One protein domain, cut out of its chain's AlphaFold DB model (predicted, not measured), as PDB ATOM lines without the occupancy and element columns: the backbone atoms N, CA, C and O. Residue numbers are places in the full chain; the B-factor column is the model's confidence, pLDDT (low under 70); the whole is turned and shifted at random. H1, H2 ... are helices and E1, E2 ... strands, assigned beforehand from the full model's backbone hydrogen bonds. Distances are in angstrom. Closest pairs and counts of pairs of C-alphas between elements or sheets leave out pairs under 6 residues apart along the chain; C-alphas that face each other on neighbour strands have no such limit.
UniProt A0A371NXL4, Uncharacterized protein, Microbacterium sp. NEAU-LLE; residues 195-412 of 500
ATOM      1  N   ILE A 195     262.257 232.623 157.095       85.88
ATOM      2  CA  ILE A 195     261.489 232.583 158.348       85.88
ATOM      3  C   ILE A 195     262.364 233.016 159.526       85.88
ATOM      4  O   ILE A 195     261.979 233.901 160.287       85.88
ATOM      5  N   GLY A 196     263.572 232.454 159.644       81.62
ATOM      6  CA  GLY A 196     264.522 232.853 160.690       81.62
ATOM      7  C   GLY A 196     264.962 234.317 160.557       81.62
ATOM      8  O   GLY A 196     265.125 235.023 161.553       81.62
ATOM      9  N   ASN A 197     265.077 234.817 159.322       84.94
ATOM     10  CA  ASN A 197     265.437 236.206 159.050       84.94
ATOM     11  C   ASN A 197     264.357 237.207 159.476       84.94
ATOM     12  O   ASN A 197     264.706 238.361 159.716       84.94
ATOM     13  N   ILE A 198     263.087 236.801 159.630       83.75
ATOM     14  CA  ILE A 198     262.024 237.677 160.160       83.75
ATOM     15  C   ILE A 198     262.409 238.182 161.553       83.75
ATOM     16  O   ILE A 198     262.260 239.370 161.825       83.75
ATOM     17  N   VAL A 199     262.963 237.323 162.418       84.44
ATOM     18  CA  VAL A 199     263.374 237.716 163.777       84.44
ATOM     19  C   VAL A 199     264.428 238.815 163.717       84.44
ATOM     20  O   VAL A 199     264.274 239.863 164.342       84.44
ATOM     21  N   THR A 200     265.470 238.608 162.911       82.25
ATOM     22  CA  THR A 200     266.563 239.572 162.736       82.25
ATOM     23  C   THR A 200     266.077 240.864 162.079       82.25
ATOM     24  O   THR A 200     266.463 241.953 162.508       82.25
ATOM     25  N   ALA A 201     265.212 240.771 161.066       81.19
ATOM     26  CA  ALA A 201     264.638 241.919 160.373       81.19
ATOM     27  C   ALA A 201     263.780 242.759 161.325       81.19
ATOM     28  O   ALA A 201     264.009 243.955 161.463       81.19
ATOM     29  N   VAL A 202     262.855 242.143 162.063       78.69
ATOM     30  CA  VAL A 202     262.020 242.853 163.040       78.69
ATOM     31  C   VAL A 202     262.884 243.457 164.149       78.69
ATOM     32  O   VAL A 202     262.734 244.632 164.472       78.69
ATOM     33  N   ALA A 203     263.839 242.707 164.703       77.62
ATOM     34  CA  ALA A 203     264.653 243.203 165.809       77.62
ATOM     35  C   ALA A 203     265.586 244.360 165.397       77.62
ATOM     36  O   ALA A 203     265.782 245.294 166.173       77.62
ATOM     37  N   SER A 204     266.127 244.343 164.175       75.38
ATOM     38  CA  SER A 204     266.939 245.449 163.642       75.38
ATOM     39  C   SER A 204     266.099 246.633 163.155       75.38
ATOM     40  O   SER A 204     266.519 247.779 163.302       75.38
ATOM     41  N   GLY A 205     264.906 246.373 162.620       71.81
ATOM     42  CA  GLY A 205     264.053 247.369 161.979       71.81
ATOM     43  C   GLY A 205     263.203 248.229 162.911       71.81
ATOM     44  O   GLY A 205     262.688 249.249 162.471       71.81
ATOM     45  N   VAL A 206     263.044 247.849 164.182       72.00
ATOM     46  CA  VAL A 206     262.253 248.624 165.161       72.00
ATOM     47  C   VAL A 206     263.048 249.792 165.769       72.00
ATOM     48  O   VAL A 206     262.456 250.733 166.292       72.00
ATOM     49  N   ASN A 207     264.379 249.787 165.669       71.56
ATOM     50  CA  ASN A 207     265.205 250.918 166.098       71.56
ATOM     51  C   ASN A 207     265.224 252.002 165.015       71.56
ATOM     52  O   ASN A 207     266.133 252.049 164.186       71.56
ATOM     53  N   VAL A 208     264.217 252.875 165.032       70.56
ATOM     54  CA  VAL A 208     264.074 253.971 164.070       70.56
ATOM     55  C   VAL A 208     264.108 255.294 164.826       70.56
ATOM     56  O   VAL A 208     263.234 255.585 165.643       70.56
ATOM     57  N   ALA A 209     265.146 256.092 164.564       64.62
ATOM     58  CA  ALA A 209     265.316 257.389 165.214       64.62
ATOM     59  C   ALA A 209     264.196 258.373 164.839       64.62
ATOM     60  O   ALA A 209     263.770 259.124 165.707       64.62
ATOM     61  N   ASP A 210     263.698 258.303 163.600       71.19
ATOM     62  CA  ASP A 210     262.596 259.121 163.093       71.19
ATOM     63  C   ASP A 210     261.632 258.233 162.293       71.19
ATOM     64  O   ASP A 210     261.856 257.934 161.116       71.19
ATOM     65  N   LEU A 211     260.574 257.746 162.949       79.44
ATOM     66  CA  LEU A 211     259.528 256.992 162.256       79.44
ATOM     67  C   LEU A 211     258.663 257.959 161.440       79.44
ATOM     68  O   LEU A 211     258.072 258.883 161.996       79.44
ATOM     69  N   ASN A 212     258.544 257.716 160.134       81.06
ATOM     70  CA  ASN A 212     257.624 258.475 159.295       81.06
ATOM     71  C   ASN A 212     256.178 258.095 159.644       81.06
ATOM     72  O   ASN A 212     255.746 256.970 159.386       81.06
ATOM     73  N   VAL A 213     255.444 259.031 160.239       85.75
ATOM     74  CA  VAL A 213     254.038 258.871 160.618       85.75
ATOM     75  C   VAL A 213     253.216 260.038 160.091       85.75
ATOM     76  O   VAL A 213     253.745 261.126 159.854       85.75
ATOM     77  N   ASP A 214     251.915 259.813 159.936       89.25
ATOM     78  CA  ASP A 214     250.964 260.879 159.639       89.25
ATOM     79  C   ASP A 214     250.916 261.859 160.822       89.25
ATOM     80  O   ASP A 214     250.369 261.565 161.886       89.25
ATOM     81  N   THR A 215     251.594 262.993 160.649       88.12
ATOM     82  CA  THR A 215     251.778 264.009 161.689       88.12
ATOM     83  C   THR A 215     250.484 264.753 161.989       88.12
ATOM     84  O   THR A 215     250.237 265.078 163.150       88.12
ATOM     85  N   ASP A 216     249.646 264.970 160.975       89.31
ATOM     86  CA  ASP A 216     248.367 265.656 161.137       89.31
ATOM     87  C   ASP A 216     247.410 264.759 161.929       89.31
ATOM     88  O   ASP A 216     246.900 265.171 162.970       89.31
ATOM     89  N   ALA A 217     247.294 263.480 161.545       92.06
ATOM     90  CA  ALA A 217     246.505 262.507 162.302       92.06
ATOM     91  C   ALA A 217     247.019 262.326 163.743       92.06
ATOM     92  O   ALA A 217     246.235 262.105 164.671       92.06
ATOM     93  N   LEU A 218     248.340 262.410 163.947       92.38
ATOM     94  CA  LEU A 218     248.949 262.321 165.273       92.38
ATOM     95  C   LEU A 218     248.573 263.522 166.149       92.38
ATOM     96  O   LEU A 218     248.237 263.342 167.319       92.38
ATOM     97  N   LEU A 219     248.642 264.733 165.597       91.38
ATOM     98  CA  LEU A 219     248.266 265.962 166.293       91.38
ATOM     99  C   LEU A 219     246.768 265.992 166.607       91.38
ATOM    100  O   LEU A 219     246.412 266.325 167.736       91.38
ATOM    101  N   ASP A 220     245.913 265.567 165.675       92.94
ATOM    102  CA  ASP A 220     244.468 265.455 165.892       92.94
ATOM    103  C   ASP A 220     244.155 264.499 167.053       92.94
ATOM    104  O   ASP A 220     243.474 264.879 168.008       92.94
ATOM    105  N   ALA A 221     244.743 263.296 167.044       94.06
ATOM    106  CA  ALA A 221     244.568 262.320 168.119       94.06
ATOM    107  C   ALA A 221     245.068 262.843 169.478       94.06
ATOM    108  O   ALA A 221     244.447 262.610 170.512       94.06
ATOM    109  N   LEU A 222     246.187 263.572 169.512       93.88
ATOM    110  CA  LEU A 222     246.676 264.179 170.754       93.88
ATOM    111  C   LEU A 222     245.774 265.327 171.229       93.88
ATOM    112  O   LEU A 222     245.611 265.506 172.436       93.88
ATOM    113  N   GLY A 223     245.176 266.084 170.306       93.19
ATOM    114  CA  GLY A 223     244.251 267.179 170.600       93.19
ATOM    115  C   GLY A 223     242.942 266.718 171.245       93.19
ATOM    116  O   GLY A 223     242.354 267.461 172.030       93.19
ATOM    117  N   GLU A 224     242.524 265.475 170.994       94.19
ATOM    118  CA  GLU A 224     241.364 264.853 171.649       94.19
ATOM    119  C   GLU A 224     241.587 264.569 173.143       94.19
ATOM    120  O   GLU A 224     240.626 264.331 173.880       94.19
ATOM    121  N   ILE A 225     242.836 264.595 173.625       93.31
ATOM    122  CA  ILE A 225     243.153 264.378 175.037       93.31
ATOM    123  C   ILE A 225     242.858 265.676 175.814       93.31
ATOM    124  O   ILE A 225     243.634 266.634 175.723       93.31
ATOM    125  N   PRO A 226     241.809 265.728 176.667       92.81
ATOM    126  CA  PRO A 226     241.302 266.998 177.201       92.81
ATOM    127  C   PRO A 226     242.320 267.801 178.017       92.81
ATOM    128  O   PRO A 226     242.278 269.025 178.027       92.81
ATOM    129  N   VAL A 227     243.252 267.124 178.699       90.88
ATOM    130  CA  VAL A 227     244.252 267.774 179.564       90.88
ATOM    131  C   VAL A 227     245.387 268.455 178.787       90.88
ATOM    132  O   VAL A 227     246.102 269.264 179.366       90.88
ATOM    133  N   ILE A 228     245.565 268.159 177.494       92.69
ATOM    134  CA  ILE A 228     246.628 268.752 176.661       92.69
ATOM    135  C   ILE A 228     246.113 269.480 175.414       92.69
ATOM    136  O   ILE A 228     246.934 269.967 174.639       92.69
ATOM    137  N   GLY A 229     244.795 269.607 175.223       91.44
ATOM    138  CA  GLY A 229     244.210 270.231 174.026       91.44
ATOM    139  C   GLY A 229     244.776 271.624 173.717       91.44
ATOM    140  O   GLY A 229     245.181 271.887 172.587       91.44
ATOM    141  N   ASP A 230     244.926 272.482 174.732       91.88
ATOM    142  CA  ASP A 230     245.498 273.830 174.567       91.88
ATOM    143  C   ASP A 230     246.992 273.808 174.199       91.88
ATOM    144  O   ASP A 230     247.471 274.655 173.442       91.88
ATOM    145  N   VAL A 231     247.743 272.821 174.708       91.88
ATOM    146  CA  VAL A 231     249.155 272.614 174.348       91.88
ATOM    147  C   VAL A 231     249.250 272.223 172.877       91.88
ATOM    148  O   VAL A 231     250.049 272.801 172.142       91.88
ATOM    149  N   VAL A 232     248.416 271.279 172.438       92.38
ATOM    150  CA  VAL A 232     248.372 270.821 171.045       92.38
ATOM    151  C   VAL A 232     247.965 271.963 170.116       92.38
ATOM    152  O   VAL A 232     248.652 272.202 169.128       92.38
ATOM    153  N   ALA A 233     246.940 272.745 170.462       92.12
ATOM    154  CA  ALA A 233     246.523 273.904 169.674       92.12
ATOM    155  C   ALA A 233     247.659 274.932 169.497       92.12
ATOM    156  O   ALA A 233     247.867 275.447 168.397       92.12
ATOM    157  N   ALA A 234     248.436 275.196 170.554       90.50
ATOM    158  CA  ALA A 234     249.599 276.081 170.481       90.50
ATOM    159  C   ALA A 234     250.721 275.516 169.590       90.50
ATOM    160  O   ALA A 234     251.362 276.270 168.856       90.50
ATOM    161  N   LEU A 235     250.953 274.199 169.631       89.38
ATOM    162  CA  LEU A 235     251.933 273.516 168.778       89.38
ATOM    163  C   LEU A 235     251.525 273.544 167.298       89.38
ATOM    164  O   LEU A 235     252.357 273.861 166.447       89.38
ATOM    165  N   VAL A 236     250.246 273.286 167.007       89.94
ATOM    166  CA  VAL A 236     249.663 273.358 165.657       89.94
ATOM    167  C   VAL A 236     249.786 274.777 165.097       89.94
ATOM    168  O   VAL A 236     250.287 274.963 163.991       89.94
ATOM    169  N   ALA A 237     249.417 275.798 165.878       89.69
ATOM    170  CA  ALA A 237     249.516 277.199 165.461       89.69
ATOM    171  C   ALA A 237     250.959 277.642 165.152       89.69
ATOM    172  O   ALA A 237     251.177 278.534 164.333       89.69
ATOM    173  N   ALA A 238     251.944 277.016 165.797       87.38
ATOM    174  CA  ALA A 238     253.363 277.278 165.583       87.38
ATOM    175  C   ALA A 238     254.003 276.398 164.491       87.38
ATOM    176  O   ALA A 238     255.215 276.490 164.294       87.38
ATOM    177  N   ALA A 239     253.223 275.552 163.805       85.69
ATOM    178  CA  ALA A 239     253.704 274.579 162.820       85.69
ATOM    179  C   ALA A 239     254.842 273.685 163.358       85.69
ATOM    180  O   ALA A 239     255.813 273.386 162.656       85.69
ATOM    181  N   ALA A 240     254.742 273.284 164.630       84.75
ATOM    182  CA  ALA A 240     255.718 272.411 165.267       84.75
ATOM    183  C   ALA A 240     255.683 271.012 164.639       84.75
ATOM    184  O   ALA A 240     254.619 270.406 164.539       84.75
ATOM    185  N   GLN A 241     256.846 270.474 164.278       82.56
ATOM    186  CA  GLN A 241     256.958 269.104 163.778       82.56
ATOM    187  C   GLN A 241     257.279 268.145 164.935       82.56
ATOM    188  O   GLN A 241     258.185 268.447 165.723       82.56
ATOM    189  N   PRO A 242     256.573 267.007 165.070       83.94
ATOM    190  CA  PRO A 242     256.930 265.989 166.042       83.94
ATOM    191  C   PRO A 242     258.260 265.342 165.682       83.94
ATOM    192  O   PRO A 242     258.554 265.067 164.523       83.94
ATOM    193  N   THR A 243     259.020 264.984 166.707       84.38
ATOM    194  CA  THR A 243     260.028 263.930 166.600       84.38
ATOM    195  C   THR A 243     259.452 262.664 167.219       84.38
ATOM    196  O   THR A 243     259.114 262.658 168.406       84.38
ATOM    197  N   VAL A 244     259.331 261.603 166.420       83.50
ATOM    198  CA  VAL A 244     258.835 260.294 166.859       83.50
ATOM    199  C   VAL A 244     259.995 259.315 166.893       83.50
ATOM    200  O   VAL A 244     260.424 258.797 165.860       83.50
ATOM    201  N   LYS A 245     260.481 259.048 168.103       85.25
ATOM    202  CA  LYS A 245     261.549 258.087 168.354       85.25
ATOM    203  C   LYS A 245     260.952 256.750 168.730       85.25
ATOM    204  O   LYS A 245     260.169 256.652 169.678       85.25
ATOM    205  N   VAL A 246     261.382 255.716 168.022       84.25
ATOM    206  CA  VAL A 246     261.041 254.335 168.336       84.25
ATOM    207  C   VAL A 246     262.328 253.583 168.628       84.25
ATOM    208  O   VAL A 246     263.275 253.584 167.845       84.25
ATOM    209  N   SER A 247     262.381 252.963 169.798       85.00
ATOM    210  CA  SER A 247     263.527 252.163 170.217       85.00
ATOM    211  C   SER A 247     263.054 250.845 170.792       85.00
ATOM    212  O   SER A 247     261.957 250.749 171.338       85.00
ATOM    213  N   ALA A 248     263.877 249.813 170.669       83.69
ATOM    214  CA  ALA A 248     263.550 248.510 171.205       83.69
ATOM    215  C   ALA A 248     264.760 247.764 171.743       83.69
ATOM    216  O   ALA A 248     265.889 247.879 171.255       83.69
ATOM    217  N   ASN A 249     264.483 246.907 172.722       82.38
ATOM    218  CA  ASN A 249     265.440 245.925 173.187       82.38
ATOM    219  C   ASN A 249     265.420 244.706 172.253       82.38
ATOM    220  O   ASN A 249     264.554 243.836 172.353       82.38
ATOM    221  N   VAL A 250     266.412 244.642 171.364       81.19
ATOM    222  CA  VAL A 250     266.618 243.557 170.386       81.19
ATOM    223  C   VAL A 250     266.572 242.175 171.045       81.19
ATOM    224  O   VAL A 250     265.954 241.260 170.503       81.19
ATOM    225  N   GLY A 251     267.180 242.013 172.226       85.56
ATOM    226  CA  GLY A 251     267.205 240.734 172.942       85.56
ATOM    227  C   GLY A 251     265.823 240.311 173.446       85.56
ATOM    228  O   GLY A 251     265.449 239.144 173.319       85.56
ATOM    229  N   GLN A 252     265.033 241.261 173.954       88.50
ATOM    230  CA  GLN A 252     263.662 240.994 174.397       88.50
ATOM    231  C   GLN A 252     262.721 240.724 173.218       88.50
ATOM    232  O   GLN A 252     261.964 239.762 173.279       88.50
ATOM    233  N   ILE A 253     262.826 241.485 172.120       87.75
ATOM    234  CA  ILE A 253     262.068 241.217 170.885       87.75
ATOM    235  C   ILE A 253     262.384 239.821 170.350       87.75
ATOM    236  O   ILE A 253     261.472 239.049 170.065       87.75
ATOM    237  N   THR A 254     263.671 239.480 170.252       88.38
ATOM    238  CA  THR A 254     264.111 238.159 169.785       88.38
ATOM    239  C   THR A 254     263.509 237.059 170.655       88.38
ATOM    240  O   THR A 254     262.945 236.099 170.136       88.38
ATOM    241  N   THR A 255     263.559 237.223 171.980       90.88
ATOM    242  CA  THR A 255     262.990 236.255 172.927       90.88
ATOM    243  C   THR A 255     261.471 236.136 172.771       90.88
ATOM    244  O   THR A 255     260.959 235.026 172.680       90.88
ATOM    245  N   ALA A 256     260.746 237.252 172.672       89.62
ATOM    246  CA  ALA A 256     259.287 237.260 172.533       89.62
ATOM    247  C   ALA A 256     258.808 236.622 171.214       89.62
ATOM    248  O   ALA A 256     257.780 235.943 171.171       89.62
ATOM    249  N   LEU A 257     259.557 236.816 170.126       88.88
ATOM    250  CA  LEU A 257     259.239 236.231 168.822       88.88
ATOM    251  C   LEU A 257     259.555 234.732 168.740       88.88
ATOM    252  O   LEU A 257     258.910 234.029 167.970       88.88
ATOM    253  N   THR A 258     260.516 234.239 169.526       91.38
ATOM    254  CA  THR A 258     261.009 232.849 169.446       91.38
ATOM    255  C   THR A 258     260.556 231.953 170.600       91.38
ATOM    256  O   THR A 258     260.761 230.745 170.546       91.38
ATOM    257  N   SER A 259     259.906 232.498 171.633       89.38
ATOM    258  CA  SER A 259     259.469 231.732 172.809       89.38
ATOM    259  C   SER A 259     258.384 230.693 172.520       89.38
ATOM    260  O   SER A 259     258.204 229.755 173.293       89.38
ATOM    261  N   SER A 260     257.620 230.882 171.445       90.25
ATOM    262  CA  SER A 260     256.557 229.972 171.024       90.25
ATOM    263  C   SER A 260     256.215 230.176 169.547       90.25
ATOM    264  O   SER A 260     256.348 231.299 169.050       90.25
ATOM    265  N   PRO A 261     255.711 229.145 168.848       90.62
ATOM    266  CA  PRO A 261     255.219 229.300 167.484       90.62
ATOM    267  C   PRO A 261     254.063 230.307 167.394       90.62
ATOM    268  O   PRO A 261     253.294 230.466 168.344       90.62
ATOM    269  N   LEU A 262     253.953 230.979 166.252       88.50
ATOM    270  CA  LEU A 262     252.860 231.873 165.871       88.50
ATOM    271  C   LEU A 262     251.734 231.072 165.216       88.50
ATOM    272  O   LEU A 262     251.997 230.072 164.546       88.50
ATOM    273  N   GLY A 263     250.489 231.523 165.361       83.69
ATOM    274  CA  GLY A 263     249.340 230.907 164.701       83.69
ATOM    275  C   GLY A 263     248.999 229.515 165.237       83.69
ATOM    276  O   GLY A 263     248.421 228.716 164.508       83.69
ATOM    277  N   SER A 264     249.328 229.205 166.499       78.31
ATOM    278  CA  SER A 264     249.172 227.866 167.101       78.31
ATOM    279  C   SER A 264     247.736 227.323 167.118       78.31
ATOM    280  O   SER A 264     247.532 226.131 167.325       78.31
ATOM    281  N   SER A 265     246.735 228.185 166.928       72.81
ATOM    282  CA  SER A 265     245.316 227.827 166.807       72.81
ATOM    283  C   SER A 265     244.807 227.822 165.360       72.81
ATOM    284  O   SER A 265     243.599 227.780 165.136       72.81
ATOM    285  N   THR A 266     245.702 227.936 164.381       77.31
ATOM    286  CA  THR A 266     245.379 228.081 162.957       77.31
ATOM    287  C   THR A 266     245.952 226.917 162.148       77.31
ATOM    288  O   THR A 266     246.714 226.103 162.669       77.31
ATOM    289  N   ALA A 267     245.597 226.831 160.862       79.56
ATOM    290  CA  ALA A 267     246.160 225.811 159.977       79.56
ATOM    291  C   ALA A 267     247.634 226.080 159.620       79.56
ATOM    292  O   ALA A 267     248.311 225.159 159.175       79.56
ATOM    293  N   ILE A 268     248.130 227.310 159.801       85.56
ATOM    294  CA  ILE A 268     249.508 227.702 159.494       85.56
ATOM    295  C   ILE A 268     250.201 228.109 160.793       85.56
ATOM    296  O   ILE A 268     249.983 229.191 161.332       85.56
ATOM    297  N   VAL A 269     251.078 227.240 161.279       89.19
ATOM    298  CA  VAL A 269     251.878 227.477 162.479       89.19
ATOM    299  C   VAL A 269     253.287 227.870 162.058       89.19
ATOM    300  O   VAL A 269     253.957 227.107 161.368       89.19
ATOM    301  N   THR A 270     253.752 229.045 162.470       90.31
ATOM    302  CA  THR A 270     255.081 229.559 162.101       90.31
ATOM    303  C   THR A 270     255.989 229.601 163.322       90.31
ATOM    304  O   THR A 270     255.763 230.387 164.237       90.31
ATOM    305  N   ASP A 271     257.035 228.782 163.342       92.06
ATOM    306  CA  ASP A 271     258.081 228.840 164.359       92.06
ATOM    307  C   ASP A 271     259.262 229.661 163.834       92.06
ATOM    308  O   ASP A 271     260.095 229.190 163.055       92.06
ATOM    309  N   LEU A 272     259.328 230.910 164.290       90.12
ATOM    310  CA  LEU A 272     260.399 231.831 163.932       90.12
ATOM    311  C   LEU A 272     261.759 231.424 164.517       90.12
ATOM    312  O   LEU A 272     262.785 231.713 163.904       90.12
ATOM    313  N   GLY A 273     261.783 230.758 165.677       88.81
ATOM    314  CA  GLY A 273     263.019 230.312 166.326       88.81
ATOM    315  C   GLY A 273     263.626 229.097 165.632       88.81
ATOM    316  O   GLY A 273     264.839 229.035 165.437       88.81
ATOM    317  N   GLY A 274     262.773 228.163 165.206       89.38
ATOM    318  CA  GLY A 274     263.163 227.012 164.393       89.38
ATOM    319  C   GLY A 274     263.350 227.324 162.904       89.38
ATOM    320  O   GLY A 274     263.928 226.514 162.181       89.38
ATOM    321  N   GLY A 275     262.870 228.476 162.421       90.75
ATOM    322  CA  GLY A 275     262.879 228.809 160.993       90.75
ATOM    323  C   GLY A 275     261.930 227.927 160.175       90.75
ATOM    324  O   GLY A 275     262.231 227.605 159.021       90.75
ATOM    325  N   THR A 276     260.811 227.503 160.773       91.31
ATOM    326  CA  THR A 276     259.883 226.538 160.167       91.31
ATOM    327  C   THR A 276     258.451 227.052 160.055       91.31
ATOM    328  O   THR A 276     258.003 227.894 160.832       91.31
ATOM    329  N   VAL A 277     257.717 226.522 159.079       90.19
ATOM    330  CA  VAL A 277     256.266 226.680 158.945       90.19
ATOM    331  C   VAL A 277     255.636 225.300 158.826       90.19
ATOM    332  O   VAL A 277     256.043 224.496 157.991       90.19
ATOM    333  N   THR A 278     254.629 225.029 159.647       89.31
ATOM    334  CA  THR A 278     253.776 223.843 159.548       89.31
ATOM    335  C   THR A 278     252.427 224.252 158.974       89.31
ATOM    336  O   THR A 278     251.769 225.125 159.531       89.31
ATOM    337  N   ILE A 279     252.002 223.614 157.888       86.50
ATOM    338  CA  ILE A 279     250.706 223.842 157.246       86.50
ATOM    339  C   ILE A 279     249.883 222.562 157.361       86.50
ATOM    340  O   ILE A 279     250.233 221.545 156.764       86.50
ATOM    341  N   ASP A 280     248.783 222.603 158.103       82.44
ATOM    342  CA  ASP A 280     247.787 221.536 158.130       82.44
ATOM    343  C   ASP A 280     246.885 221.659 156.895       82.44
ATOM    344  O   ASP A 280     245.991 222.504 156.828       82.44
ATOM    345  N   VAL A 281     247.161 220.832 155.884       79.94
ATOM    346  CA  VAL A 281     246.535 220.917 154.556       79.94
ATOM    347  C   VAL A 281     245.027 220.688 154.636       79.94
ATOM    348  O   VAL A 281     244.263 221.375 153.962       79.94
ATOM    349  N   ALA A 282     244.585 219.757 155.485       68.31
ATOM    350  CA  ALA A 282     243.169 219.450 155.648       68.31
ATOM    351  C   ALA A 282     242.426 220.600 156.343       68.31
ATOM    352  O   ALA A 282     241.369 221.019 155.874       68.31
ATOM    353  N   SER A 283     243.005 221.153 157.414       71.12
ATOM    354  CA  SER A 283     242.426 222.288 158.146       71.12
ATOM    355  C   SER A 283     242.398 223.575 157.318       71.12
ATOM    356  O   SER A 283     241.552 224.440 157.548       71.12
ATOM    357  N   LEU A 284     243.317 223.715 156.361       73.94
ATOM    358  CA  LEU A 284     243.404 224.873 155.476       73.94
ATOM    359  C   LEU A 284     242.271 224.921 154.436       73.94
ATOM    360  O   LEU A 284     241.837 226.008 154.060       73.94
ATOM    361  N   LEU A 285     241.768 223.762 154.002       70.69
ATOM    362  CA  LEU A 285     240.664 223.659 153.040       70.69
ATOM    363  C   LEU A 285     239.274 223.766 153.702       70.69
ATOM    364  O   LEU A 285     238.285 224.011 153.013       70.69
ATOM    365  N   GLY A 286     239.186 223.647 155.033       58.59
ATOM    366  CA  GLY A 286     237.948 223.793 155.804       58.59
ATOM    367  C   GLY A 286     238.108 223.393 157.274       58.59
ATOM    368  O   GLY A 286     238.891 222.514 157.616       58.59
ATOM    369  N   SER A 287     237.382 224.077 158.161       42.62
ATOM    370  CA  SER A 287     237.727 224.232 159.580       42.62
ATOM    371  C   SER A 287     237.673 222.965 160.449       42.62
ATOM    372  O   SER A 287     236.630 222.318 160.539       42.62
ATOM    373  N   ALA A 288     238.740 222.823 161.246       37.28
ATOM    374  CA  ALA A 288     238.778 222.405 162.655       37.28
ATOM    375  C   ALA A 288     239.270 220.987 162.966       37.28
ATOM    376  O   ALA A 288     238.453 220.087 163.085       37.28
ATOM    377  N   PHE A 289     240.554 220.847 163.334       38.56
ATOM    378  CA  PHE A 289     240.924 219.910 164.403       38.56
ATOM    379  C   PHE A 289     241.966 220.448 165.379       38.56
ATOM    380  O   PHE A 289     243.162 220.428 165.103       38.56
ATOM    381  N   PRO A 290     241.541 220.733 166.614       37.47
ATOM    382  CA  PRO A 290     242.228 220.252 167.792       37.47
ATOM    383  C   PRO A 290     241.717 218.824 168.094       37.47
ATOM    384  O   PRO A 290     240.683 218.647 168.727       37.47
ATOM    385  N   GLY A 291     242.415 217.790 167.609       37.34
ATOM    386  CA  GLY A 291     242.277 216.411 168.118       37.34
ATOM    387  C   GLY A 291     241.049 215.566 167.714       37.34
ATOM    388  O   GLY A 291     240.471 214.910 168.576       37.34
ATOM    389  N   GLY A 292     240.684 215.473 166.432       33.97
ATOM    390  CA  GLY A 292     239.627 214.568 165.938       33.97
ATOM    391  C   GLY A 292     239.727 214.327 164.427       33.97
ATOM    392  O   GLY A 292     240.595 214.889 163.776       33.97
ATOM    393  N   SER A 293     238.890 213.463 163.864       41.94
ATOM    394  CA  SER A 293     238.929 213.011 162.464       41.94
ATOM    395  C   SER A 293     238.093 213.882 161.516       41.94
ATOM    396  O   SER A 293     236.901 214.091 161.739       41.94
ATOM    397  N   SER A 294     238.721 214.326 160.428       43.88
ATOM    398  CA  SER A 294     238.204 215.202 159.370       43.88
ATOM    399  C   SER A 294     236.935 214.756 158.669       43.88
ATOM    400  O   SER A 294     236.949 213.771 157.936       43.88
ATOM    401  N   SER A 295     235.876 215.564 158.789       46.44
ATOM    402  CA  SER A 295     234.676 215.436 157.961       46.44
ATOM    403  C   SER A 295     234.905 215.897 156.519       46.44
ATOM    404  O   SER A 295     234.210 215.401 155.647       46.44
ATOM    405  N   MET A 296     235.874 216.779 156.222       54.50
ATOM    406  CA  MET A 296     236.142 217.192 154.833       54.50
ATOM    407  C   MET A 296     237.108 216.244 154.110       54.50
ATOM    408  O   MET A 296     236.729 215.683 153.091       54.50
ATOM    409  N   ALA A 297     238.315 215.998 154.644       63.06
ATOM    410  CA  ALA A 297     239.329 215.209 153.931       63.06
ATOM    411  C   ALA A 297     238.932 213.743 153.683       63.06
ATOM    412  O   ALA A 297     239.429 213.171 152.730       63.06
ATOM    413  N   ASN A 298     238.032 213.162 154.492       72.00
ATOM    414  CA  ASN A 298     237.535 211.785 154.324       72.00
ATOM    415  C   ASN A 298     236.129 211.708 153.708       72.00
ATOM    416  O   ASN A 298     235.549 210.629 153.639       72.00
ATOM    417  N   SER A 299     235.583 212.842 153.260       74.88
ATOM    418  CA  SER A 299     234.297 212.902 152.547       74.88
ATOM    419  C   SER A 299     234.429 213.558 151.176       74.88
ATOM    420  O   SER A 299     233.423 213.892 150.552       74.88
ATOM    421  N   LEU A 300     235.662 213.768 150.699       78.75
ATOM    422  CA  LEU A 300     235.884 214.236 149.340       78.75
ATOM    423  C   LEU A 300     235.460 213.154 148.324       78.75
ATOM    424  O   LEU A 300     235.697 211.960 148.574       78.75
ATOM    425  N   PRO A 301     234.865 213.553 147.181       82.00
ATOM    426  CA  PRO A 301     234.591 212.676 146.046       82.00
ATOM    427  C   PRO A 301     235.829 211.910 145.572       82.00
ATOM    428  O   PRO A 301     236.969 212.257 145.891       82.00
ATOM    429  N   ALA A 302     235.602 210.862 144.784       84.62
ATOM    430  CA  ALA A 302     236.689 210.084 144.208       84.62
ATOM    431  C   ALA A 302     237.608 210.956 143.337       84.62
ATOM    432  O   ALA A 302     237.138 211.813 142.587       84.62
ATOM    433  N   ASN A 303     238.913 210.692 143.435       86.19
ATOM    434  CA  ASN A 303     239.982 211.357 142.693       86.19
ATOM    435  C   ASN A 303     240.059 212.877 142.924       86.19
ATOM    436  O   ASN A 303     240.438 213.621 142.024       86.19
ATOM    437  N   SER A 304     239.731 213.337 144.135       85.81
ATOM    438  CA  SER A 304     239.776 214.757 144.499       85.81
ATOM    439  C   SER A 304     241.207 215.275 144.588       85.81
ATOM    440  O   SER A 304     241.968 214.853 145.463       85.81
ATOM    441  N   ILE A 305     241.569 216.214 143.717       85.25
ATOM    442  CA  ILE A 305     242.902 216.814 143.669       85.25
ATOM    443  C   ILE A 305     242.915 218.081 144.528       85.25
ATOM    444  O   ILE A 305     242.274 219.089 144.216       85.25
ATOM    445  N   LEU A 306     243.665 218.041 145.629       83.56
ATOM    446  CA  LEU A 306     243.808 219.183 146.529       83.56
ATOM    447  C   LEU A 306     244.450 220.367 145.785       83.56
ATOM    448  O   LEU A 306     245.341 220.172 144.962       83.56
ATOM    449  N   PHE A 307     243.993 221.591 146.069       80.06
ATOM    450  CA  PHE A 307     244.434 222.855 145.443       80.06
ATOM    451  C   PHE A 307     244.103 223.041 143.950       80.06
ATOM    452  O   PHE A 307     244.180 224.171 143.457       80.06
ATOM    453  N   VAL A 308     243.694 221.981 143.246       80.25
ATOM    454  CA  VAL A 308     243.185 222.040 141.866       80.25
ATOM    455  C   VAL A 308     241.659 222.065 141.871       80.25
ATOM    456  O   VAL A 308     241.071 223.066 141.467       80.25
ATOM    457  N   ASP A 309     241.031 221.013 142.402       78.25
ATOM    458  CA  ASP A 309     239.569 220.909 142.513       78.25
ATOM    459  C   ASP A 309     239.051 221.714 143.714       78.25
ATOM    460  O   ASP A 309     237.949 222.264 143.702       78.25
ATOM    461  N   TYR A 310     239.893 221.822 144.746       76.50
ATOM    462  CA  TYR A 310     239.625 222.531 145.993       76.50
ATOM    463  C   TYR A 310     240.623 223.670 146.157       76.50
ATOM    464  O   TYR A 310     241.628 223.541 146.860       76.50
ATOM    465  N   ALA A 311     240.369 224.779 145.462       73.06
ATOM    466  CA  ALA A 311     241.169 225.987 145.612       73.06
ATOM    467  C   ALA A 311     241.128 226.485 147.065       73.06
ATOM    468  O   ALA A 311     240.108 226.372 147.749       73.06
ATOM    469  N   LEU A 312     242.235 227.079 147.519       71.38
ATOM    470  CA  LEU A 312     242.240 227.804 148.784       71.38
ATOM    471  C   LEU A 312     241.136 228.867 148.754       71.38
ATOM    472  O   LEU A 312     241.065 229.617 147.773       71.38
ATOM    473  N   PRO A 313     240.302 228.981 149.800       67.44
ATOM    474  CA  PRO A 313     239.389 230.107 149.889       67.44
ATOM    475  C   PRO A 313     240.214 231.397 149.839       67.44
ATOM    476  O   PRO A 313     241.231 231.509 150.530       67.44
ATOM    477  N   THR A 314     239.792 232.354 149.010       60.16
ATOM    478  CA  THR A 314     240.561 233.571 148.684       60.16
ATOM    479  C   THR A 314     240.976 234.374 149.915       60.16
ATOM    480  O   THR A 314     242.006 235.045 149.888       60.16
ATOM    481  N   ASP A 315     240.228 234.237 151.011       66.69
ATOM    482  CA  ASP A 315     240.449 234.986 152.245       66.69
ATOM    483  C   ASP A 315     241.158 234.166 153.336       66.69
ATOM    484  O   ASP A 315     241.568 234.716 154.353       66.69
ATOM    485  N   THR A 316     241.322 232.847 153.184       69.75
ATOM    486  CA  THR A 316     241.867 232.016 154.273       69.75
ATOM    487  C   THR A 316     243.346 232.301 154.510       69.75
ATOM    488  O   THR A 316     243.754 232.489 155.656       69.75
ATOM    489  N   LEU A 317     244.145 232.378 153.443       72.88
ATOM    490  CA  LEU A 317     245.578 232.649 153.564       72.88
ATOM    491  C   LEU A 317     245.835 234.081 154.053       72.88
ATOM    492  O   LEU A 317     246.649 234.283 154.951       72.88
ATOM    493  N   SER A 318     245.104 235.064 153.520       75.44
ATOM    494  CA  SER A 318     245.228 236.466 153.932       75.44
ATOM    495  C   SER A 318     244.787 236.679 155.384       75.44
ATOM    496  O   SER A 318     245.490 237.355 156.132       75.44
ATOM    497  N   ASN A 319     243.698 236.042 155.828       78.62
ATOM    498  CA  ASN A 319     243.245 236.115 157.218       78.62
ATOM    499  C   ASN A 319     244.220 235.433 158.187       78.62
ATOM    500  O   ASN A 319     244.495 235.978 159.256       78.62
ATOM    501  N   GLN A 320     244.771 234.267 157.834       78.69
ATOM    502  CA  GLN A 320     245.769 233.588 158.672       78.69
ATOM    503  C   GLN A 320     247.071 234.388 158.761       78.69
ATOM    504  O   GLN A 320     247.630 234.542 159.845       78.69
ATOM    505  N   LEU A 321     247.518 234.981 157.653       77.69
ATOM    506  CA  LEU A 321     248.666 235.885 157.656       77.69
ATOM    507  C   LEU A 321     248.410 237.149 158.481       77.69
ATOM    508  O   LEU A 321     249.287 237.560 159.238       77.69
ATOM    509  N   ALA A 322     247.209 237.726 158.410       80.50
ATOM    510  CA  ALA A 322     246.824 238.854 159.255       80.50
ATOM    511  C   ALA A 322     246.831 238.481 160.750       80.50
ATOM    512  O   ALA A 322     247.219 239.291 161.590       80.50
ATOM    513  N   GLN A 323     246.456 237.245 161.103       84.12
ATOM    514  CA  GLN A 323     246.566 236.742 162.476       84.12
ATOM    515  C   GLN A 323     248.026 236.604 162.923       84.12
ATOM    516  O   GLN A 323     248.371 237.100 163.993       84.12
ATOM    517  N   ILE A 324     248.892 236.014 162.091       82.44
ATOM    518  CA  ILE A 324     250.339 235.915 162.354       82.44
ATOM    519  C   ILE A 324     250.951 237.315 162.523       82.44
ATOM    520  O   ILE A 324     251.714 237.555 163.457       82.44
ATOM    521  N   GLN A 325     250.574 238.262 161.662       82.81
ATOM    522  CA  GLN A 325     250.998 239.658 161.746       82.81
ATOM    523  C   GLN A 325     250.565 240.305 163.065       82.81
ATOM    524  O   GLN A 325     251.385 240.925 163.742       82.81
ATOM    525  N   ASN A 326     249.294 240.161 163.442       85.19
ATOM    526  CA  ASN A 326     248.787 240.700 164.701       85.19
ATOM    527  C   ASN A 326     249.523 240.095 165.899       85.19
ATOM    528  O   ASN A 326     249.892 240.825 166.813       85.19
ATOM    529  N   GLU A 327     249.806 238.794 165.871       88.44
ATOM    530  CA  GLU A 327     250.541 238.124 166.939       88.44
ATOM    531  C   GLU A 327     251.993 238.618 167.051       88.44
ATOM    532  O   GLU A 327     252.463 238.884 168.159       88.44
ATOM    533  N   ILE A 328     252.682 238.830 165.922       86.50
ATOM    534  CA  ILE A 328     254.012 239.462 165.889       86.50
ATOM    535  C   ILE A 328     253.952 240.852 166.525       86.50
ATOM    536  O   ILE A 328     254.745 241.146 167.419       86.50
ATOM    537  N   ILE A 329     252.998 241.693 166.109       85.62
ATOM    538  CA  ILE A 329     252.837 243.056 166.635       85.62
ATOM    539  C   ILE A 329     252.583 243.021 168.142       85.62
ATOM    540  O   ILE A 329     253.244 243.742 168.887       85.62
ATOM    541  N   THR A 330     251.667 242.174 168.609       89.12
ATOM    542  CA  THR A 330     251.347 242.044 170.035       89.12
ATOM    543  C   THR A 330     252.568 241.629 170.851       89.12
ATOM    544  O   THR A 330     252.824 242.216 171.902       89.12
ATOM    545  N   ARG A 331     253.355 240.662 170.363       89.44
ATOM    546  CA  ARG A 331     254.564 240.188 171.054       89.44
ATOM    547  C   ARG A 331     255.640 241.266 171.146       89.44
ATOM    548  O   ARG A 331     256.267 241.399 172.195       89.44
ATOM    549  N   ILE A 332     255.837 242.067 170.097       87.69
ATOM    550  CA  ILE A 332     256.857 243.127 170.128       87.69
ATOM    551  C   ILE A 332     256.383 244.394 170.841       87.69
ATOM    552  O   ILE A 332     257.213 245.091 171.413       87.69
ATOM    553  N   ALA A 333     255.081 244.700 170.851       89.69
ATOM    554  CA  ALA A 333     254.559 245.985 171.324       89.69
ATOM    555  C   ALA A 333     254.942 246.310 172.778       89.69
ATOM    556  O   ALA A 333     255.175 247.472 173.105       89.69
ATOM    557  N   SER A 334     255.064 245.293 173.636       90.56
ATOM    558  CA  SER A 334     255.498 245.449 175.035       90.56
ATOM    559  C   SER A 334     256.995 245.760 175.203       90.56
ATOM    560  O   SER A 334     257.438 246.139 176.284       90.56
ATOM    561  N   HIS A 335     257.779 245.623 174.132       90.00
ATOM    562  CA  HIS A 335     259.233 245.811 174.104       90.00
ATOM    563  C   HIS A 335     259.683 246.958 173.190       90.00
ATOM    564  O   HIS A 335     260.881 247.233 173.090       90.00
ATOM    565  N   VAL A 336     258.732 247.626 172.529       89.00
ATOM    566  CA  VAL A 336     258.968 248.824 171.723       89.00
ATOM    567  C   VAL A 336     258.661 250.051 172.567       89.00
ATOM    568  O   VAL A 336     257.503 250.298 172.890       89.00
ATOM    569  N   SER A 337     259.681 250.832 172.909       91.00
ATOM    570  CA  SER A 337     259.532 252.138 173.544       91.00
ATOM    571  C   SER A 337     259.281 253.210 172.491       91.00
ATOM    572  O   SER A 337     260.035 253.343 171.524       91.00
ATOM    573  N   VAL A 338     258.233 253.993 172.713       91.62
ATOM    574  CA  VAL A 338     257.815 255.101 171.862       91.62
ATOM    575  C   VAL A 338     257.967 256.394 172.647       91.62
ATOM    576  O   VAL A 338     257.463 256.526 173.763       91.62
ATOM    577  N   GLU A 339     258.653 257.358 172.044       93.62
ATOM    578  CA  GLU A 339     258.746 258.724 172.538       93.62
ATOM    579  C   GLU A 339     258.345 259.689 171.423       93.62
ATOM    580  O   GLU A 339     259.007 259.782 170.392       93.62
ATOM    581  N   ILE A 340     257.268 260.433 171.651       92.62
ATOM    582  CA  ILE A 340     256.803 261.499 170.766       92.62
ATOM    583  C   ILE A 340     257.104 262.812 171.471       92.62
ATOM    584  O   ILE A 340     256.652 263.012 172.598       92.62
ATOM    585  N   SER A 341     257.868 263.693 170.834       92.12
ATOM    586  CA  SER A 341     258.254 264.980 171.415       92.12
ATOM    587  C   SER A 341     257.975 266.142 170.469       92.12
ATOM    588  O   SER A 341     258.315 266.090 169.291       92.12
ATOM    589  N   PHE A 342     257.426 267.217 171.026       91.38
ATOM    590  CA  PHE A 342     257.222 268.510 170.384       91.38
ATOM    591  C   PHE A 342     257.847 269.606 171.247       91.38
ATOM    592  O   PHE A 342     257.755 269.568 172.478       91.38
ATOM    593  N   SER A 343     258.444 270.614 170.615       88.19
ATOM    594  CA  SER A 343     258.963 271.786 171.318       88.19
ATOM    595  C   SER A 343     258.969 273.015 170.416       88.19
ATOM    596  O   SER A 343     259.398 272.941 169.267       88.19
ATOM    597  N   ILE A 344     258.519 274.151 170.951       86.81
ATOM    598  CA  ILE A 344     258.585 275.470 170.304       86.81
ATOM    599  C   ILE A 344     259.061 276.532 171.300       86.81
ATOM    600  O   ILE A 344     259.101 276.287 172.508       86.81
ATOM    601  N   LEU A 345     259.409 277.725 170.797       76.19
ATOM    602  CA  LEU A 345     259.789 278.891 171.612       76.19
ATOM    603  C   LEU A 345     260.857 278.550 172.677       76.19
ATOM    604  O   LEU A 345     260.695 278.844 173.857       76.19
ATOM    605  N   PHE A 346     261.942 277.881 172.269       78.31
ATOM    606  CA  PHE A 346     263.032 277.457 173.167       78.31
ATOM    607  C   PHE A 346     262.576 276.588 174.359       78.31
ATOM    608  O   PHE A 346     263.178 276.633 175.429       78.31
ATOM    609  N   GLY A 347     261.514 275.794 174.184       78.38
ATOM    610  CA  GLY A 347     260.984 274.917 175.230       78.38
ATOM    611  C   GLY A 347     259.932 275.562 176.130       78.38
ATOM    612  O   GLY A 347     259.567 274.964 177.136       78.38
ATOM    613  N   ALA A 348     259.418 276.748 175.785       83.75
ATOM    614  CA  ALA A 348     258.302 277.352 176.515       83.75
ATOM    615  C   ALA A 348     257.005 276.534 176.375       83.75
ATOM    616  O   ALA A 348     256.207 276.487 177.305       83.75
ATOM    617  N   THR A 349     256.801 275.872 175.237       90.56
ATOM    618  CA  THR A 349     255.710 274.908 175.065       90.56
ATOM    619  C   THR A 349     256.315 273.593 174.612       90.56
ATOM    620  O   THR A 349     256.993 273.535 173.580       90.56
ATOM    621  N   THR A 350     256.091 272.542 175.395       93.31
ATOM    622  CA  THR A 350     256.583 271.193 175.107       93.31
ATOM    623  C   THR A 350     255.480 270.180 175.307       93.31
ATOM    624  O   THR A 350     254.742 270.265 176.287       93.31
ATOM    625  N   LEU A 351     255.436 269.167 174.455       93.69
ATOM    626  CA  LEU A 351     254.630 267.975 174.671       93.69
ATOM    627  C   LEU A 351     255.529 266.763 174.491       93.69
ATOM    628  O   LEU A 351     256.191 266.634 173.467       93.69
ATOM    629  N   LYS A 352     255.548 265.886 175.485       95.19
ATOM    630  CA  LYS A 352     256.223 264.601 175.430       95.19
ATOM    631  C   LYS A 352     255.238 263.509 175.807       95.19
ATOM    632  O   LYS A 352     254.660 263.554 176.890       95.19
ATOM    633  N   VAL A 353     255.080 262.527 174.931       95.62
ATOM    634  CA  VAL A 353     254.341 261.291 175.198       95.62
ATOM    635  C   VAL A 353     255.347 260.153 175.194       95.62
ATOM    636  O   VAL A 353     256.085 259.986 174.225       95.62
ATOM    637  N   ALA A 354     255.408 259.401 176.287       95.75
ATOM    638  CA  ALA A 354     256.345 258.302 176.462       95.75
ATOM    639  C   ALA A 354     255.636 257.064 177.017       95.75
ATOM    640  O   ALA A 354     254.834 257.152 177.949       95.75
ATOM    641  N   GLY A 355     255.960 255.904 176.464       94.75
ATOM    642  CA  GLY A 355     255.422 254.616 176.888       94.75
ATOM    643  C   GLY A 355     255.913 253.503 175.976       94.75
ATOM    644  O   GLY A 355     256.731 253.731 175.084       94.75
ATOM    645  N   THR A 356     255.421 252.290 176.186       94.06
ATOM    646  CA  THR A 356     255.563 251.230 175.188       94.06
ATOM    647  C   THR A 356     254.489 251.357 174.106       94.06
ATOM    648  O   THR A 356     253.457 252.005 174.303       94.06
ATOM    649  N   LEU A 357     254.696 250.722 172.951       92.62
ATOM    650  CA  LEU A 357     253.649 250.613 171.934       92.62
ATOM    651  C   LEU A 357     252.411 249.899 172.502       92.62
ATOM    652  O   LEU A 357     251.291 250.281 172.178       92.62
ATOM    653  N   ALA A 358     252.600 248.906 173.377       94.19
ATOM    654  CA  ALA A 358     251.498 248.241 174.068       94.19
ATOM    655  C   ALA A 358     250.734 249.204 174.986       94.19
ATOM    656  O   ALA A 358     249.505 249.196 174.965       94.19
ATOM    657  N   ASP A 359     251.438 250.054 175.739       95.94
ATOM    658  CA  ASP A 359     250.794 251.060 176.587       95.94
ATOM    659  C   ASP A 359     249.914 251.968 175.727       95.94
ATOM    660  O   ASP A 359     248.722 252.105 176.011       95.94
ATOM    661  N   LEU A 360     250.471 252.511 174.635       95.00
ATOM    662  CA  LEU A 360     249.742 253.386 173.721       95.00
ATOM    663  C   LEU A 360     248.516 252.684 173.136       95.00
ATOM    664  O   LEU A 360     247.423 253.226 173.226       95.00
ATOM    665  N   LEU A 361     248.661 251.461 172.615       94.75
ATOM    666  CA  LEU A 361     247.547 250.675 172.063       94.75
ATOM    667  C   LEU A 361     246.447 250.383 173.095       94.75
ATOM    668  O   LEU A 361     245.275 250.322 172.731       94.75
ATOM    669  N   ASN A 362     246.806 250.252 174.374       95.44
ATOM    670  CA  ASN A 362     245.865 250.089 175.483       95.44
ATOM    671  C   ASN A 362     245.285 251.423 175.989       95.44
ATOM    672  O   ASN A 362     244.525 251.443 176.957       95.44
ATOM    673  N   GLY A 363     245.635 252.545 175.354       95.62
ATOM    674  CA  GLY A 363     245.176 253.874 175.738       95.62
ATOM    675  C   GLY A 363     245.871 254.415 176.986       95.62
ATOM    676  O   GLY A 363     245.280 255.200 177.720       95.62
ATOM    677  N   THR A 364     247.100 253.984 177.261       95.62
ATOM    678  CA  THR A 364     247.881 254.369 178.443       95.62
ATOM    679  C   THR A 364     249.247 254.918 178.043       95.62
ATOM    680  O   THR A 364     249.897 254.401 177.148       95.62
ATOM    681  N   ALA A 365     249.702 256.001 178.662       96.31
ATOM    682  CA  ALA A 365     251.046 256.539 178.435       96.31
ATOM    683  C   ALA A 365     251.423 257.507 179.549       96.31
ATOM    684  O   ALA A 365     250.565 257.966 180.298       96.31
ATOM    685  N   THR A 366     252.695 257.875 179.632       96.69
ATOM    686  CA  THR A 366     253.123 259.043 180.405       96.69
ATOM    687  C   THR A 366     253.111 260.267 179.503       96.69
ATOM    688  O   THR A 366     253.724 260.254 178.436       96.69
ATOM    689  N   ILE A 367     252.436 261.329 179.936       96.44
ATOM    690  CA  ILE A 367     252.432 262.617 179.245       96.44
ATOM    691  C   ILE A 367     253.106 263.657 180.134       96.44
ATOM    692  O   ILE A 367     252.749 263.833 181.302       96.44
ATOM    693  N   THR A 368     254.061 264.374 179.555       96.19
ATOM    694  CA  THR A 368     254.653 265.575 180.135       96.19
ATOM    695  C   THR A 368     254.374 266.734 179.194       96.19
ATOM    696  O   THR A 368     254.820 266.720 178.048       96.19
ATOM    697  N   ALA A 369     253.639 267.740 179.658       95.00
ATOM    698  CA  ALA A 369     253.314 268.905 178.849       95.00
ATOM    699  C   ALA A 369     253.551 270.211 179.606       95.00
ATOM    700  O   ALA A 369     253.270 270.315 180.803       95.00
ATOM    701  N   THR A 370     254.047 271.210 178.885       94.06
ATOM    702  CA  THR A 370     254.218 272.581 179.365       94.06
ATOM    703  C   THR A 370     253.591 273.553 178.373       94.06
ATOM    704  O   THR A 370     253.636 273.325 177.162       94.06
ATOM    705  N   LEU A 371     253.004 274.632 178.886       93.38
ATOM    706  CA  LEU A 371     252.432 275.717 178.097       93.38
ATOM    707  C   LEU A 371     252.960 277.044 178.634       93.38
ATOM    708  O   LEU A 371     252.777 277.349 179.812       93.38
ATOM    709  N   ALA A 372     253.628 277.824 177.783       90.69
ATOM    710  CA  ALA A 372     254.230 279.108 178.159       90.69
ATOM    711  C   ALA A 372     255.129 279.044 179.423       90.69
ATOM    712  O   ALA A 372     255.152 279.962 180.240       90.69
ATOM    713  N   GLY A 373     255.870 277.946 179.591       87.88
ATOM    714  CA  GLY A 373     256.785 277.697 180.706       87.88
ATOM    715  C   GLY A 373     256.122 277.125 181.961       87.88
ATOM    716  O   GLY A 373     256.820 276.853 182.936       87.88
ATOM    717  N   LEU A 374     254.802 276.915 181.954       91.50
ATOM    718  CA  LEU A 374     254.057 276.357 183.083       91.50
ATOM    719  C   LEU A 374     253.745 274.869 182.856       91.50
ATOM    720  O   LEU A 374     253.321 274.506 181.756       91.50
ATOM    721  N   PRO A 375     253.929 273.992 183.862       92.81
ATOM    722  CA  PRO A 375     253.574 272.581 183.742       92.81
ATOM    723  C   PRO A 375     252.051 272.415 183.668       92.81
ATOM    724  O   PRO A 375     251.328 272.894 184.537       92.81
ATOM    725  N   VAL A 376     251.582 271.707 182.641       93.81
ATOM    726  CA  VAL A 376     250.166 271.352 182.451       93.81
ATOM    727  C   VAL A 376     249.898 269.956 183.013       93.81
ATOM    728  O   VAL A 376     248.966 269.756 183.786       93.81
ATOM    729  N   ILE A 377     250.754 268.991 182.666       94.88
ATOM    730  CA  ILE A 377     250.696 267.615 183.167       94.88
ATOM    731  C   ILE A 377     252.099 267.015 183.235       94.88
ATOM    732  O   ILE A 377     252.968 267.344 182.427       94.88
ATOM    733  N   ASN A 378     252.318 266.130 184.205       93.69
ATOM    734  CA  ASN A 378     253.505 265.290 184.276       93.69
ATOM    735  C   ASN A 378     253.164 263.972 184.979       93.69
ATOM    736  O   ASN A 378     253.241 263.881 186.205       93.69
ATOM    737  N   GLY A 379     252.730 262.971 184.218       93.94
ATOM    738  CA  GLY A 379     252.346 261.689 184.798       93.94
ATOM    739  C   GLY A 379     251.608 260.752 183.845       93.94
ATOM    740  O   GLY A 379     251.459 261.061 182.660       93.94
ATOM    741  N   PRO A 380     251.160 259.593 184.357       94.00
ATOM    742  CA  PRO A 380     250.398 258.627 183.583       94.00
ATOM    743  C   PRO A 380     249.015 259.173 183.215       94.00
ATOM    744  O   PRO A 380     248.351 259.835 184.014       94.00
ATOM    745  N   VAL A 381     248.573 258.851 182.005       94.38
ATOM    746  CA  VAL A 381     247.271 259.200 181.437       94.38
ATOM    747  C   VAL A 381     246.643 257.939 180.864       94.38
ATOM    748  O   VAL A 381     247.316 257.155 180.197       94.38
ATOM    749  N   THR A 382     245.342 257.775 181.099       95.06
ATOM    750  CA  THR A 382     244.510 256.765 180.441       95.06
ATOM    751  C   THR A 382     243.459 257.477 179.597       95.06
ATOM    752  O   THR A 382     242.626 258.205 180.136       95.06
ATOM    753  N   ASN A 383     243.515 257.316 178.276       94.94
ATOM    754  CA  ASN A 383     242.603 257.958 177.334       94.94
ATOM    755  C   ASN A 383     242.509 257.142 176.032       94.94
ATOM    756  O   ASN A 383     243.524 256.681 175.517       94.94
ATOM    757  N   ALA A 384     241.307 256.996 175.470       93.62
ATOM    758  CA  ALA A 384     241.095 256.258 174.222       93.62
ATOM    759  C   ALA A 384     241.853 256.866 173.027       93.62
ATOM    760  O   ALA A 384     242.301 256.130 172.152       93.62
ATOM    761  N   ALA A 385     242.082 258.180 173.018       93.81
ATOM    762  CA  ALA A 385     242.840 258.847 171.968       93.81
ATOM    763  C   ALA A 385     244.328 258.435 171.949       93.81
ATOM    764  O   ALA A 385     244.957 258.420 170.893       93.81
ATOM    765  N   LEU A 386     244.885 257.975 173.082       95.44
ATOM    766  CA  LEU A 386     246.217 257.355 173.100       95.44
ATOM    767  C   LEU A 386     246.243 256.033 172.318       95.44
ATOM    768  O   LEU A 386     247.260 255.728 171.699       95.44
ATOM    769  N   ALA A 387     245.129 255.293 172.264       95.38
ATOM    770  CA  ALA A 387     245.013 254.112 171.407       95.38
ATOM    771  C   ALA A 387     245.013 254.495 169.922       95.38
ATOM    772  O   ALA A 387     245.620 253.793 169.109       95.38
ATOM    773  N   THR A 388     244.416 255.636 169.563       95.38
ATOM    774  CA  THR A 388     244.530 256.216 168.215       95.38
ATOM    775  C   THR A 388     245.986 256.556 167.890       95.38
ATOM    776  O   THR A 388     246.487 256.117 166.855       95.38
ATOM    777  N   VAL A 389     246.708 257.214 168.805       93.44
ATOM    778  CA  VAL A 389     248.158 257.461 168.674       93.44
ATOM    779  C   VAL A 389     248.922 256.148 168.478       93.44
ATOM    780  O   VAL A 389     249.698 256.018 167.531       93.44
ATOM    781  N   GLY A 390     248.666 255.134 169.309       93.25
ATOM    782  CA  GLY A 390     249.274 253.809 169.180       93.25
ATOM    783  C   GLY A 390     249.010 253.158 167.818       93.25
ATOM    784  O   GLY A 390     249.916 252.568 167.231       93.25
ATOM    785  N   ASN A 391     247.801 253.307 167.271       92.81
ATOM    786  CA  ASN A 391     247.453 252.808 165.941       92.81
ATOM    787  C   ASN A 391     248.182 253.549 164.811       92.81
ATOM    788  O   ASN A 391     248.563 252.901 163.838       92.81
ATOM    789  N   ILE A 392     248.432 254.854 164.946       91.69
ATOM    790  CA  ILE A 392     249.227 255.636 163.984       91.69
ATOM    791  C   ILE A 392     250.684 255.161 163.987       91.69
ATOM    792  O   ILE A 392     251.239 254.870 162.927       91.69
ATOM    793  N   ILE A 393     251.286 254.990 165.171       89.19
ATOM    794  CA  ILE A 393     252.653 254.455 165.299       89.19
ATOM    795  C   ILE A 393     252.741 253.037 164.721       89.19
ATOM    796  O   ILE A 393     253.652 252.734 163.949       89.19
ATOM    797  N   LYS A 394     251.763 252.177 165.035       88.50
ATOM    798  CA  LYS A 394     251.636 250.839 164.440       88.50
ATOM    799  C   LYS A 394     251.551 250.918 162.912       88.50
ATOM    800  O   LYS A 394     252.223 250.151 162.234       88.50
ATOM    801  N   GLY A 395     250.768 251.852 162.372       87.06
ATOM    802  CA  GLY A 395     250.660 252.104 160.935       87.06
ATOM    803  C   GLY A 395     251.998 252.482 160.298       87.06
ATOM    804  O   GLY A 395     252.355 251.910 159.275       87.06
ATOM    805  N   GLY A 396     252.779 253.359 160.937       83.25
ATOM    806  CA  GLY A 396     254.123 253.727 160.479       83.25
ATOM    807  C   GLY A 396     255.099 252.546 160.463       83.25
ATOM    808  O   GLY A 396     255.822 252.352 159.487       83.25
ATOM    809  N   LEU A 397     255.078 251.694 161.497       79.81
ATOM    810  CA  LEU A 397     255.902 250.474 161.554       79.81
ATOM    811  C   LEU A 397     255.535 249.448 160.466       79.81
ATOM    812  O   LEU A 397     256.384 248.662 160.038       79.81
ATOM    813  N   LEU A 398     254.276 249.455 160.026       80.12
ATOM    814  CA  LEU A 398     253.728 248.568 158.998       80.12
ATOM    815  C   LEU A 398     253.648 249.211 157.608       80.12
ATOM    816  O   LEU A 398     253.153 248.572 156.679       80.12
ATOM    817  N   ALA A 399     254.109 250.452 157.451       79.62
ATOM    818  CA  ALA A 399     254.020 251.168 156.189       79.62
ATOM    819  C   ALA A 399     254.717 250.392 155.057       79.62
ATOM    820  O   ALA A 399     255.617 249.574 155.277       79.62
ATOM    821  N   THR A 400     254.303 250.631 153.813       66.88
ATOM    822  CA  THR A 400     254.946 250.046 152.630       66.88
ATOM    823  C   THR A 400     256.442 250.373 152.625       66.88
ATOM    824  O   THR A 400     256.819 251.540 152.625       66.88
ATOM    825  N   GLY A 401     257.294 249.340 152.658       66.94
ATOM    826  CA  GLY A 401     258.755 249.477 152.774       66.94
ATOM    827  C   GLY A 401     259.306 249.478 154.209       66.94
ATOM    828  O   GLY A 401     260.520 249.394 154.388       66.94
ATOM    829  N   GLY A 402     258.445 249.511 155.231       70.75
ATOM    830  CA  GLY A 402     258.833 249.276 156.621       70.75
ATOM    831  C   GLY A 402     259.350 247.850 156.819       70.75
ATOM    832  O   GLY A 402     258.863 246.907 156.192       70.75
ATOM    833  N   VAL A 403     260.335 247.670 157.698       70.25
ATOM    834  CA  VAL A 403     261.068 246.397 157.830       70.25
ATOM    835  C   VAL A 403     260.158 245.230 158.237       70.25
ATOM    836  O   VAL A 403     260.313 244.123 157.721       70.25
ATOM    837  N   ILE A 404     259.165 245.480 159.102       73.69
ATOM    838  CA  ILE A 404     258.172 244.467 159.502       73.69
ATOM    839  C   ILE A 404     257.320 244.057 158.297       73.69
ATOM    840  O   ILE A 404     257.120 242.871 158.055       73.69
ATOM    841  N   ASN A 405     256.856 245.030 157.512       77.62
ATOM    842  CA  ASN A 405     256.037 244.766 156.335       77.62
ATOM    843  C   ASN A 405     256.824 244.007 155.253       77.62
ATOM    844  O   ASN A 405     256.326 243.028 154.717       77.62
ATOM    845  N   VAL A 406     258.084 244.378 154.993       77.06
ATOM    846  CA  VAL A 406     258.960 243.659 154.046       77.06
ATOM    847  C   VAL A 406     259.141 242.192 154.453       77.06
ATOM    848  O   VAL A 406     259.042 241.302 153.609       77.06
ATOM    849  N   ALA A 407     259.356 241.921 155.743       75.12
ATOM    850  CA  ALA A 407     259.492 240.558 156.254       75.12
ATOM    851  C   ALA A 407     258.196 239.737 156.094       75.12
ATOM    852  O   ALA A 407     258.243 238.565 155.719       75.12
ATOM    853  N   LEU A 408     257.033 240.354 156.330       76.56
ATOM    854  CA  LEU A 408     255.723 239.713 156.164       76.56
ATOM    855  C   LEU A 408     255.360 239.481 154.691       76.56
ATOM    856  O   LEU A 408     254.800 238.437 154.360       76.56
ATOM    857  N   VAL A 409     255.716 240.412 153.803       79.75
ATOM    858  CA  VAL A 409     255.566 240.243 152.351       79.75
ATOM    859  C   VAL A 409     256.392 239.050 151.874       79.75
ATOM    860  O   VAL A 409     255.857 238.201 151.168       79.75
ATOM    861  N   ALA A 410     257.638 238.909 152.337       79.75
ATOM    862  CA  ALA A 410     258.476 237.758 151.993       79.75
ATOM    863  C   ALA A 410     257.878 236.421 152.474       79.75
ATOM    864  O   ALA A 410     257.939 235.423 151.754       79.75
ATOM    865  N   LEU A 411     257.264 236.389 153.665       80.06
ATOM    866  CA  LEU A 411     256.520 235.217 154.142       80.06
ATOM    867  C   LEU A 411     255.323 234.901 153.231       80.06
ATOM    868  O   LEU A 411     255.108 233.742 152.884       80.06
ATOM    869  N   ASN A 412     254.561 235.918 152.827       80.75
ATOM    870  CA  ASN A 412     253.414 235.742 151.939       80.75
ATOM    871  C   ASN A 412     253.836 235.203 150.563       80.75
ATOM    872  O   ASN A 412     253.260 234.235 150.073       80.75
TER     873      ASN A 412
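This is residues 195 to 412 of the 500 residues of an uncharacterized protein of Microbacterium sp. NEAU-LLE (UniProt A0A371NXL4). The domain is a long rod in two halves: a twisted sheet of five strands with H3 and H8 over one face, and beyond one end of its strands a loose group of four helices, H1, H4, H6 and H9. The hairpin E2 and E3, H5 and the long unnamed stretch of residues 286 to 315 lie toward the far end. The printed part has 218 residues, mixed in class, with nine named helices and seven named strands in the order H1 H2 H3 E1 H4 E2 E3 H5 H6 E4 E5 H7 E6 E7 H8 H9; the large sheet runs E1 E4 E5 E6 E7, antiparallel. The whole is loose, with a radius of gyration of the C-alphas of 22.1 A and spans of 79 by 31 by 29 A.

H1, residues 195 to 205, touches H4, residues 250 to 258, closest at the C-alphas of Ala 203 and Val 250, 5.0 A, and H9, residues 403 to 412, closest at those of Gly 205 and Val 403, 5.2 A. H2, residues 215 to 223, and H3, residues 229 to 237, form a helical hairpin. In the large sheet, E1, residues 243 to 248, and E4, residues 336 to 344, have N 245 and O 339 within hydrogen-bond range at 2.8 A. E2, residues 268 to 271, and E3, residues 276 to 280, are a hairpin with N 269 and O 278 at 2.8 A. H6, residues 316 to 333, touches H4 with residues 328 to 332 alone, closest at the C-alphas of Ile 332 and Ile 253, 5.6 A. E4 and E5, residues 349 to 356, are a hairpin with N 340 and O 353 at 2.9 A. H3 and H8, residues 384 to 397, lie on the same face, at heights over the sheet of 8.7 A and 9.7 A: two layers, helices on one face of a sheet. H8 is the hub, touching three helices, among them H2, closest at the C-alphas of Ala 385 and Ala 221, 5.5 A. Every O i to N i+4 pair is within hydrogen-bond range in the named helices except H1, with 5 of 7.

H1 begins at C-alpha 195 (261.489, 232.583, 158.348). H6 is 25.4 A long, E4 26.7 A. H5 is residues 281 to 285, H7 357 to 361, E6 364 to 371 and E7 374 to 382. H9 ends at C-alpha 412 (253.414, 235.742, 151.939).

The C-alphas farthest apart, of Ala 302 and Gly 373, are 79.4 A apart. The printed part has no cut. The link from H5 to H6 is long, 30 residues. Twenty residues are under pLDDT 70, among them 286 to 297.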